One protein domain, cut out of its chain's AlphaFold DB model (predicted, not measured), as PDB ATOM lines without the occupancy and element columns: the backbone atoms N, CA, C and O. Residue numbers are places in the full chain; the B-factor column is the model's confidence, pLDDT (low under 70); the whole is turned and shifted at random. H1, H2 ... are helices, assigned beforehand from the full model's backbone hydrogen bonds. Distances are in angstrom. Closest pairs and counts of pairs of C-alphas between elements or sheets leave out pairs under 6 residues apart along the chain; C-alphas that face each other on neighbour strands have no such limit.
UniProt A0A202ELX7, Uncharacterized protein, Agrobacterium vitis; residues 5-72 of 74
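Overview. This is residues 5 to 72 of the 74 residues of an uncharacterized protein of Agrobacterium vitis (UniProt A0A202ELX7). The long helix H2 makes a rod; H1 folds back beside its first half, and the loop of residues 50 to 67 with tiny H3 makes a head at its other end. The printed part has 68 residues with three named helices, H1, H2, H3, and no named strand: all helix. It is extended, radius of gyration of the C-alphas 17.3 A, spans 50 by 20 by 18 A.

Arrangement. Start at H1, residues 5 to 15, close but not clearly touching H2, residues 25 to 49; their closest C-alphas, Leu 8 and Leu 31, are 6.5 A apart. They run opposite ways at a shallow tilt of 20 degrees. H3, residues 68 to 71, is close but not clearly touching H2; the closest C-alphas, Ala 47 and Ser 69, are 7.3 A apart. H1 and H3 are apart. In H1 and H2 every O i to N i+4 pair is within hydrogen-bond range; H3 is too short for one.

Along the chain. Find C-alpha 5 at (-2.720, 44.648, 69.355); H1 runs 16.0 A from there. H2 runs 36.7 A to C-alpha 49 at (-22.260, 32.264, 74.951). H3 spans 5.3 A.

Size, cuts and confidence. The farthest C-alphas, Ile 17 and His 53, are 50.2 A apart. The printed part has no cut; H2 to H3 is a long link. Residues 5 to 6 have pLDDT under 70.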
ATOM      1  N   TYR A   5      -3.782  45.378  70.059       52.38
ATOM      2  CA  TYR A   5      -2.720  44.648  69.355       52.38
ATOM      3  C   TYR A   5      -1.652  45.573  68.767       52.38
ATOM      4  O   TYR A   5      -0.473  45.229  68.789       52.38
ATOM      5  N   GLY A   6      -2.051  46.771  68.321       61.84
ATOM      6  CA  GLY A   6      -1.125  47.747  67.750       61.84
ATOM      7  C   GLY A   6      -0.039  48.190  68.728       61.84
ATOM      8  O   GLY A   6       1.106  48.301  68.327       61.84
ATOM      9  N   VAL A   7      -0.355  48.363  70.017       71.44
ATOM     10  CA  VAL A   7       0.584  48.971  70.976       71.44
ATOM     11  C   VAL A   7       1.767  48.054  71.292       71.44
ATOM     12  O   VAL A   7       2.904  48.507  71.264       71.44
ATOM     13  N   LEU A   8       1.537  46.763  71.562       71.19
ATOM     14  CA  LEU A   8       2.642  45.836  71.851       71.19
ATOM     15  C   LEU A   8       3.530  45.632  70.621       71.19
ATOM     16  O   LEU A   8       4.753  45.651  70.740       71.19
ATOM     17  N   GLN A   9       2.918  45.438  69.451       76.56
ATOM     18  CA  GLN A   9       3.661  45.257  68.210       76.56
ATOM     19  C   GLN A   9       4.462  46.517  67.854       76.56
ATOM     20  O   GLN A   9       5.654  46.414  67.584       76.56
ATOM     21  N   GLU A  10       3.848  47.698  67.939       79.12
ATOM     22  CA  GLU A  10       4.505  48.981  67.683       79.12
ATOM     23  C   GLU A  10       5.666  49.231  68.657       79.12
ATOM     24  O   GLU A  10       6.737  49.666  68.232       79.12
ATOM     25  N   THR A  11       5.506  48.916  69.949       74.25
ATOM     26  CA  THR A  11       6.604  49.012  70.924       74.25
ATOM     27  C   THR A  11       7.735  48.038  70.580       74.25
ATOM     28  O   THR A  11       8.899  48.430  70.605       74.25
ATOM     29  N   ILE A  12       7.435  46.788  70.211       77.81
ATOM     30  CA  ILE A  12       8.472  45.830  69.798       77.81
ATOM     31  C   ILE A  12       9.226  46.360  68.575       77.81
ATOM     32  O   ILE A  12      10.453  46.415  68.600       77.81
ATOM     33  N   GLU A  13       8.518  46.792  67.533       80.38
ATOM     34  CA  GLU A  13       9.119  47.301  66.295       80.38
ATOM     35  C   GLU A  13       9.992  48.538  66.549       80.38
ATOM     36  O   GLU A  13      11.117  48.614  66.057       80.38
ATOM     37  N   ARG A  14       9.520  49.478  67.375       79.31
ATOM     38  CA  ARG A  14      10.235  50.723  67.691       79.31
ATOM     39  C   ARG A  14      11.510  50.502  68.506       79.31
ATOM     40  O   ARG A  14      12.456  51.274  68.370       79.31
ATOM     41  N   HIS A  15      11.532  49.477  69.355       74.81
ATOM     42  CA  HIS A  15      12.638  49.205  70.277       74.81
ATOM     43  C   HIS A  15      13.539  48.041  69.835       74.81
ATOM     44  O   HIS A  15      14.430  47.630  70.586       74.81
ATOM     45  N   SER A  16      13.326  47.512  68.629       81.56
ATOM     46  CA  SER A  16      14.140  46.442  68.055       81.56
ATOM     47  C   SER A  16      15.377  46.990  67.335       81.56
ATOM     48  O   SER A  16      15.278  47.832  66.447       81.56
ATOM     49  N   ILE A  17      16.555  46.470  67.680       78.44
ATOM     50  CA  ILE A  17      17.822  46.670  66.967       78.44
ATOM     51  C   ILE A  17      18.323  45.288  66.532       78.44
ATOM     52  O   ILE A  17      18.762  44.474  67.350       78.44
ATOM     53  N   GLY A  18      18.231  45.001  65.230       79.19
ATOM     54  CA  GLY A  18      18.483  43.658  64.702       79.19
ATOM     55  C   GLY A  18      17.498  42.642  65.290       79.19
ATOM     56  O   GLY A  18      16.290  42.811  65.160       79.19
ATOM     57  N   ASN A  19      18.013  41.611  65.968       71.44
ATOM     58  CA  ASN A  19      17.205  40.546  66.585       71.44
ATOM     59  C   ASN A  19      16.942  40.772  68.086       71.44
ATOM     60  O   ASN A  19      16.485  39.861  68.774       71.44
ATOM     61  N   THR A  20      17.294  41.945  68.617       70.56
ATOM     62  CA  THR A  20      17.184  42.254  70.049       70.56
ATOM     63  C   THR A  20      16.217  43.407  70.241       70.56
ATOM     64  O   THR A  20      16.349  44.418  69.561       70.56
ATOM     65  N   PHE A  21      15.290  43.293  71.190       76.06
ATOM     66  CA  PHE A  21      14.454  44.409  71.623       76.06
ATOM     67  C   PHE A  21      14.725  44.701  73.100       76.06
ATOM     68  O   PHE A  21      14.901  43.779  73.895       76.06
ATOM     69  N   THR A  22      14.804  45.982  73.464       81.00
ATOM     70  CA  THR A  22      14.998  46.413  74.858       81.00
ATOM     71  C   THR A  22      13.828  47.286  75.276       81.00
ATOM     72  O   THR A  22      13.548  48.288  74.628       81.00
ATOM     73  N   ILE A  23      13.157  46.912  76.359       84.81
ATOM     74  CA  ILE A  23      11.986  47.612  76.888       84.81
ATOM     75  C   ILE A  23      12.186  47.882  78.377       84.81
ATOM     76  O   ILE A  23      12.814  47.080  79.077       84.81
ATOM     77  N   ASP A  24      11.656  49.004  78.857       88.88
ATOM     78  CA  ASP A  24      11.605  49.263  80.289       88.88
ATOM     79  C   ASP A  24      10.759  48.194  81.006       88.88
ATOM     80  O   ASP A  24       9.757  47.691  80.488       88.88
ATOM     81  N   ARG A  25      11.171  47.816  82.219       87.81
ATOM     82  CA  ARG A  25      10.507  46.742  82.968       87.81
ATOM     83  C   ARG A  25       9.080  47.120  83.361       87.81
ATOM     84  O   ARG A  25       8.195  46.261  83.337       87.81
ATOM     85  N   ASP A  26       8.853  48.371  83.742       91.12
ATOM     86  CA  ASP A  26       7.542  48.835  84.179       91.12
ATOM     87  C   ASP A  26       6.616  49.008  82.963       91.12
ATOM     88  O   ASP A  26       5.437  48.640  83.028       91.12
ATOM     89  N   GLU A  27       7.162  49.434  81.818       85.12
ATOM     90  CA  GLU A  27       6.463  49.413  80.527       85.12
ATOM     91  C   GLU A  27       6.045  47.987  80.124       85.12
ATOM     92  O   GLU A  27       4.872  47.745  79.815       85.12
ATOM     93  N   LEU A  28       6.948  47.006  80.227       85.81
ATOM     94  CA  LEU A  28       6.630  45.597  79.977       85.81
ATOM     95  C   LEU A  28       5.512  45.089  80.901       85.81
ATOM     96  O   LEU A  28       4.604  44.386  80.451       85.81
ATOM     97  N   ALA A  29       5.533  45.462  82.183       88.94
ATOM     98  CA  ALA A  29       4.493  45.080  83.137       88.94
ATOM     99  C   ALA A  29       3.125  45.708  82.809       88.94
ATOM    100  O   ALA A  29       2.079  45.099  83.060       88.94
ATOM    101  N   ILE A  30       3.092  46.922  82.250       90.12
ATOM    102  CA  ILE A  30       1.862  47.546  81.744       90.12
ATOM    103  C   ILE A  30       1.342  46.779  80.524       90.12
ATOM    104  O   ILE A  30       0.171  46.395  80.503       90.12
ATOM    105  N   LEU A  31       2.201  46.502  79.540       86.38
ATOM    106  CA  LEU A  31       1.815  45.769  78.333       86.38
ATOM    107  C   LEU A  31       1.304  44.362  78.663       86.38
ATOM    108  O   LEU A  31       0.247  43.965  78.172       86.38
ATOM    109  N   ALA A  32       1.979  43.641  79.560       86.56
ATOM    110  CA  ALA A  32       1.549  42.320  80.013       86.56
ATOM    111  C   ALA A  32       0.154  42.357  80.662       86.56
ATOM    112  O   ALA A  32      -0.697  41.527  80.339       86.56
ATOM    113  N   ARG A  33      -0.118  43.349  81.522       90.88
ATOM    114  CA  ARG A  33      -1.453  43.545  82.116       90.88
ATOM    115  C   ARG A  33      -2.511  43.857  81.061       90.88
ATOM    116  O   ARG A  33      -3.609  43.314  81.126       90.88
ATOM    117  N   ASN A  34      -2.191  44.685  80.070       88.62
ATOM    118  CA  ASN A  34      -3.120  45.010  78.985       88.62
ATOM    119  C   ASN A  34      -3.469  43.774  78.142       88.62
ATOM    120  O   ASN A  34      -4.640  43.566  77.812       88.62
ATOM    121  N   VAL A  35      -2.482  42.923  77.844       88.56
ATOM    122  CA  VAL A  35      -2.696  41.639  77.162       88.56
ATOM    123  C   VAL A  35      -3.576  40.719  78.009       88.56
ATOM    124  O   VAL A  35      -4.568  40.196  77.506       88.56
ATOM    125  N   GLN A  36      -3.275  40.566  79.303       89.50
ATOM    126  CA  GLN A  36      -4.077  39.748  80.220       89.50
ATOM    127  C   GLN A  36      -5.530  40.230  80.307       89.50
ATOM    128  O   GLN A  36      -6.447  39.417  80.208       89.50
ATOM    129  N   ASN A  37      -5.754  41.541  80.424       88.75
ATOM    130  CA  ASN A  37      -7.096  42.125  80.462       88.75
ATOM    131  C   ASN A  37      -7.859  41.890  79.153       88.75
ATOM    132  O   ASN A  37      -9.040  41.543  79.177       88.75
ATOM    133  N   SER A  38      -7.180  42.028  78.011       89.38
ATOM    134  CA  SER A  38      -7.777  41.779  76.695       89.38
ATOM    135  C   SER A  38      -8.177  40.311  76.527       89.38
ATOM    136  O   SER A  38      -9.291  40.021  76.095       89.38
ATOM    137  N   LEU A  39      -7.316  39.375  76.944       87.81
ATOM    138  CA  LEU A  39      -7.637  37.945  76.956       87.81
ATOM    139  C   LEU A  39      -8.792  37.630  77.914       87.81
ATOM    140  O   LEU A  39      -9.688  36.862  77.567       87.81
ATOM    141  N   GLY A  40      -8.807  38.253  79.095       88.00
ATOM    142  CA  GLY A  40      -9.894  38.126  80.062       88.00
ATOM    143  C   GLY A  40     -11.246  38.524  79.470       88.00
ATOM    144  O   GLY A  40     -12.217  37.783  79.618       88.00
ATOM    145  N   ALA A  41     -11.302  39.637  78.733       89.88
ATOM    146  CA  ALA A  41     -12.520  40.081  78.056       89.88
ATOM    147  C   ALA A  41     -13.022  39.053  77.025       89.88
ATOM    148  O   ALA A  41     -14.213  38.739  77.008       89.88
ATOM    149  N   VAL A  42     -12.120  38.474  76.225       89.88
ATOM    150  CA  VAL A  42     -12.461  37.408  75.266       89.88
ATOM    151  C   VAL A  42     -12.999  36.169  75.986       89.88
ATOM    152  O   VAL A  42     -14.018  35.616  75.579       89.88
ATOM    153  N   PHE A  43     -12.373  35.740  77.086       89.00
ATOM    154  CA  PHE A  43     -12.852  34.579  77.842       89.00
ATOM    155  C   PHE A  43     -14.229  34.798  78.469       89.00
ATOM    156  O   PHE A  43     -15.051  33.880  78.459       89.00
ATOM    157  N   VAL A  44     -14.503  35.999  78.984       88.12
ATOM    158  CA  VAL A  44     -15.832  36.357  79.499       88.12
ATOM    159  C   VAL A  44     -16.875  36.309  78.384       88.12
ATOM    160  O   VAL A  44     -17.964  35.778  78.597       88.12
ATOM    161  N   ASP A  45     -16.552  36.814  77.194       91.12
ATOM    162  CA  ASP A  45     -17.476  36.790  76.060       91.12
ATOM    163  C   ASP A  45     -17.779  35.362  75.580       91.12
ATOM    164  O   ASP A  45     -18.945  34.981  75.461       91.12
ATOM    165  N   ILE A  46     -16.755  34.518  75.420       91.88
ATOM    166  CA  ILE A  46     -16.937  33.096  75.086       91.88
ATOM    167  C   ILE A  46     -17.826  32.414  76.133       91.88
ATOM    168  O   ILE A  46     -18.754  31.674  75.798       91.88
ATOM    169  N   ALA A  47     -17.572  32.673  77.413       89.75
ATOM    170  CA  ALA A  47     -18.327  32.077  78.500       89.75
ATOM    171  C   ALA A  47     -19.797  32.498  78.536       89.75
ATOM    172  O   ALA A  47     -20.648  31.648  78.794       89.75
ATOM    173  N   ARG A  48     -20.109  33.768  78.244       89.56
ATOM    174  CA  ARG A  48     -21.494  34.265  78.128       89.56
ATOM    175  C   ARG A  48     -22.303  33.495  77.086       89.56
ATOM    176  O   ARG A  48     -23.505  33.318  77.256       89.56
ATOM    177  N   HIS A  49     -21.638  33.009  76.043       91.56
ATOM    178  CA  HIS A  49     -22.260  32.264  74.951       91.56
ATOM    179  C   HIS A  49     -22.127  30.736  75.090       91.56
ATOM    180  O   HIS A  49     -22.679  29.998  74.275       91.56
ATOM    181  N   THR A  50     -21.441  30.236  76.125       91.94
ATOM    182  CA  THR A  50     -21.246  28.796  76.362       91.94
ATOM    183  C   THR A  50     -22.352  28.246  77.263       91.94
ATOM    184  O   THR A  50     -22.535  28.702  78.393       91.94
ATOM    185  N   ARG A  51     -23.087  27.218  76.821       93.69
ATOM    186  CA  ARG A  51     -24.168  26.642  77.635       93.69
ATOM    187  C   ARG A  51     -23.599  25.751  78.745       93.69
ATOM    188  O   ARG A  51     -22.566  25.108  78.561       93.69
ATOM    189  N   PRO A  52     -24.302  25.585  79.884       92.62
ATOM    190  CA  PRO A  52     -23.808  24.799  81.023       92.62
ATOM    191  C   PRO A  52     -23.382  23.354  80.688       92.62
ATOM    192  O   PRO A  52     -22.534  22.775  81.374       92.62
ATOM    193  N   HIS A  53     -23.982  22.745  79.663       95.62
ATOM    194  CA  HIS A  53     -23.733  21.358  79.263       95.62
ATOM    195  C   HIS A  53     -22.746  21.196  78.096       95.62
ATOM    196  O   HIS A  53     -22.365  20.054  77.826       95.62
ATOM    197  N   ASP A  54     -22.307  22.287  77.469       95.69
ATOM    198  CA  ASP A  54     -21.325  22.262  76.382       95.69
ATOM    199  C   ASP A  54     -19.941  21.858  76.912       95.69
ATOM    200  O   ASP A  54     -19.674  21.931  78.120       95.69
ATOM    201  N   ARG A  55     -19.035  21.423  76.025       95.81
ATOM    202  CA  ARG A  55     -17.628  21.230  76.409       95.81
ATOM    203  C   ARG A  55     -17.012  22.579  76.768       95.81
ATOM    204  O   ARG A  55     -17.227  23.568  76.081       95.81
ATOM    205  N   CYS A  56     -16.229  22.607  77.842       94.50
ATOM    206  CA  CYS A  56     -15.563  23.825  78.274       94.50
ATOM    207  C   CYS A  56     -14.517  24.284  77.245       94.50
ATOM    208  O   CYS A  56     -13.711  23.475  76.778       94.50
ATOM    209  N   PHE A  57     -14.483  25.587  76.960       91.94
ATOM    210  CA  PHE A  57     -13.552  26.210  76.011       91.94
ATOM    211  C   PHE A  57     -12.076  26.096  76.421       91.94
ATOM    212  O   PHE A  57     -11.196  26.218  75.580       91.94
ATOM    213  N   CYS A  58     -11.782  25.798  77.692       91.38
ATOM    214  CA  CYS A  58     -10.413  25.556  78.161       91.38
ATOM    215  C   CYS A  58      -9.850  24.178  77.767       91.38
ATOM    216  O   CYS A  58      -8.806  23.777  78.272       91.38
ATOM    217  N   LEU A  59     -10.564  23.418  76.926       89.19
ATOM    218  CA  LEU A  59     -10.159  22.104  76.413       89.19
ATOM    219  C   LEU A  59      -9.913  21.025  77.484       89.19
ATOM    220  O   LEU A  59      -9.404  19.953  77.179       89.19
ATOM    221  N   SER A  60     -10.373  21.228  78.722       93.62
ATOM    222  CA  SER A  60     -10.261  20.235  79.808       93.62
ATOM    223  C   SER A  60     -11.071  18.947  79.591       93.62
ATOM    224  O   SER A  60     -11.018  18.033  80.412       93.62
ATOM    225  N   GLY A  61     -11.907  18.894  78.548       93.88
ATOM    226  CA  GLY A  61     -12.841  17.797  78.276       93.88
ATOM    227  C   GLY A  61     -14.084  17.770  79.175       93.88
ATOM    228  O   GLY A  61     -15.003  16.993  78.920       93.88
ATOM    229  N   ARG A  62     -14.161  18.629  80.200       96.19
ATOM    230  CA  ARG A  62     -15.297  18.711  81.133       96.19
ATOM    231  C   ARG A  62     -16.438  19.559  80.559       96.19
ATOM    232  O   ARG A  62     -16.218  20.424  79.713       96.19
ATOM    233  N   LYS A  63     -17.660  19.351  81.068       96.62
ATOM    234  CA  LYS A  63     -18.798  20.256  80.810       96.62
ATOM    235  C   LYS A  63     -18.522  21.633  81.414       96.62
ATOM    236  O   LYS A  63     -17.981  21.699  82.520       96.62
ATOM    237  N   PHE A  64     -18.951  22.700  80.745       95.44
ATOM    238  CA  PHE A  64     -18.699  24.080  81.171       95.44
ATOM    239  C   PHE A  64     -19.115  24.336  82.628       95.44
ATOM    240  O   PHE A  64     -18.293  24.806  83.413       95.44
ATOM    241  N   LYS A  65     -20.313  23.879  83.038       94.44
ATOM    242  CA  LYS A  65     -20.840  24.026  84.413       94.44
ATOM    243  C   LYS A  65     -20.026  23.354  85.526       94.44
ATOM    244  O   LYS A  65     -20.314  23.541  86.704       94.44
ATOM    245  N   LYS A  66     -19.105  22.454  85.169       95.00
ATOM    246  CA  LYS A  66     -18.206  21.733  86.092       95.00
ATOM    247  C   LYS A  66     -16.741  22.120  85.857       95.00
ATOM    248  O   LYS A  66     -15.838  21.368  86.223       95.00
ATOM    249  N   CYS A  67     -16.510  23.243  85.181       94.50
ATOM    250  CA  CYS A  67     -15.192  23.712  84.789       94.50
ATOM    251  C   CYS A  67     -15.107  25.237  84.951       94.50
ATOM    252  O   CYS A  67     -15.347  25.731  86.047       94.50
ATOM    253  N   CYS A  68     -14.783  25.989  83.896       92.31
ATOM    254  CA  CYS A  68     -14.526  27.428  83.984       92.31
ATOM    255  C   CYS A  68     -15.747  28.276  84.368       92.31
ATOM    256  O   CYS A  68     -15.564  29.449  84.669       92.31
ATOM    257  N   SER A  69     -16.965  27.719  84.417       90.38
ATOM    258  CA  SER A  69     -18.151  28.474  84.845       90.38
ATOM    259  C   SER A  69     -18.011  29.080  86.240       90.38
ATOM    260  O   SER A  69     -18.575  30.130  86.494       90.38
ATOM    261  N   SER A  70     -17.278  28.436  87.159       85.94
ATOM    262  CA  SER A  70     -17.095  28.951  88.525       85.94
ATOM    263  C   SER A  70     -16.099  30.105  88.610       85.94
ATOM    264  O   SER A  70     -16.044  30.792  89.622       85.94
ATOM    265  N   LEU A  71     -15.276  30.281  87.576       81.62
ATOM    266  CA  LEU A  71     -14.269  31.337  87.504       81.62
ATOM    267  C   LEU A  71     -14.856  32.646  86.965       81.62
ATOM    268  O   LEU A  71     -14.163  33.654  86.918       81.62
ATOM    269  N   ILE A  72     -16.118  32.618  86.538       77.81
ATOM    270  CA  ILE A  72     -16.802  33.729  85.894       77.81
ATOM    271  C   ILE A  72     -18.011  34.043  86.764       77.81
ATOM    272  O   ILE A  72     -18.998  33.313  86.770       77.81
TER     273      ILE A  72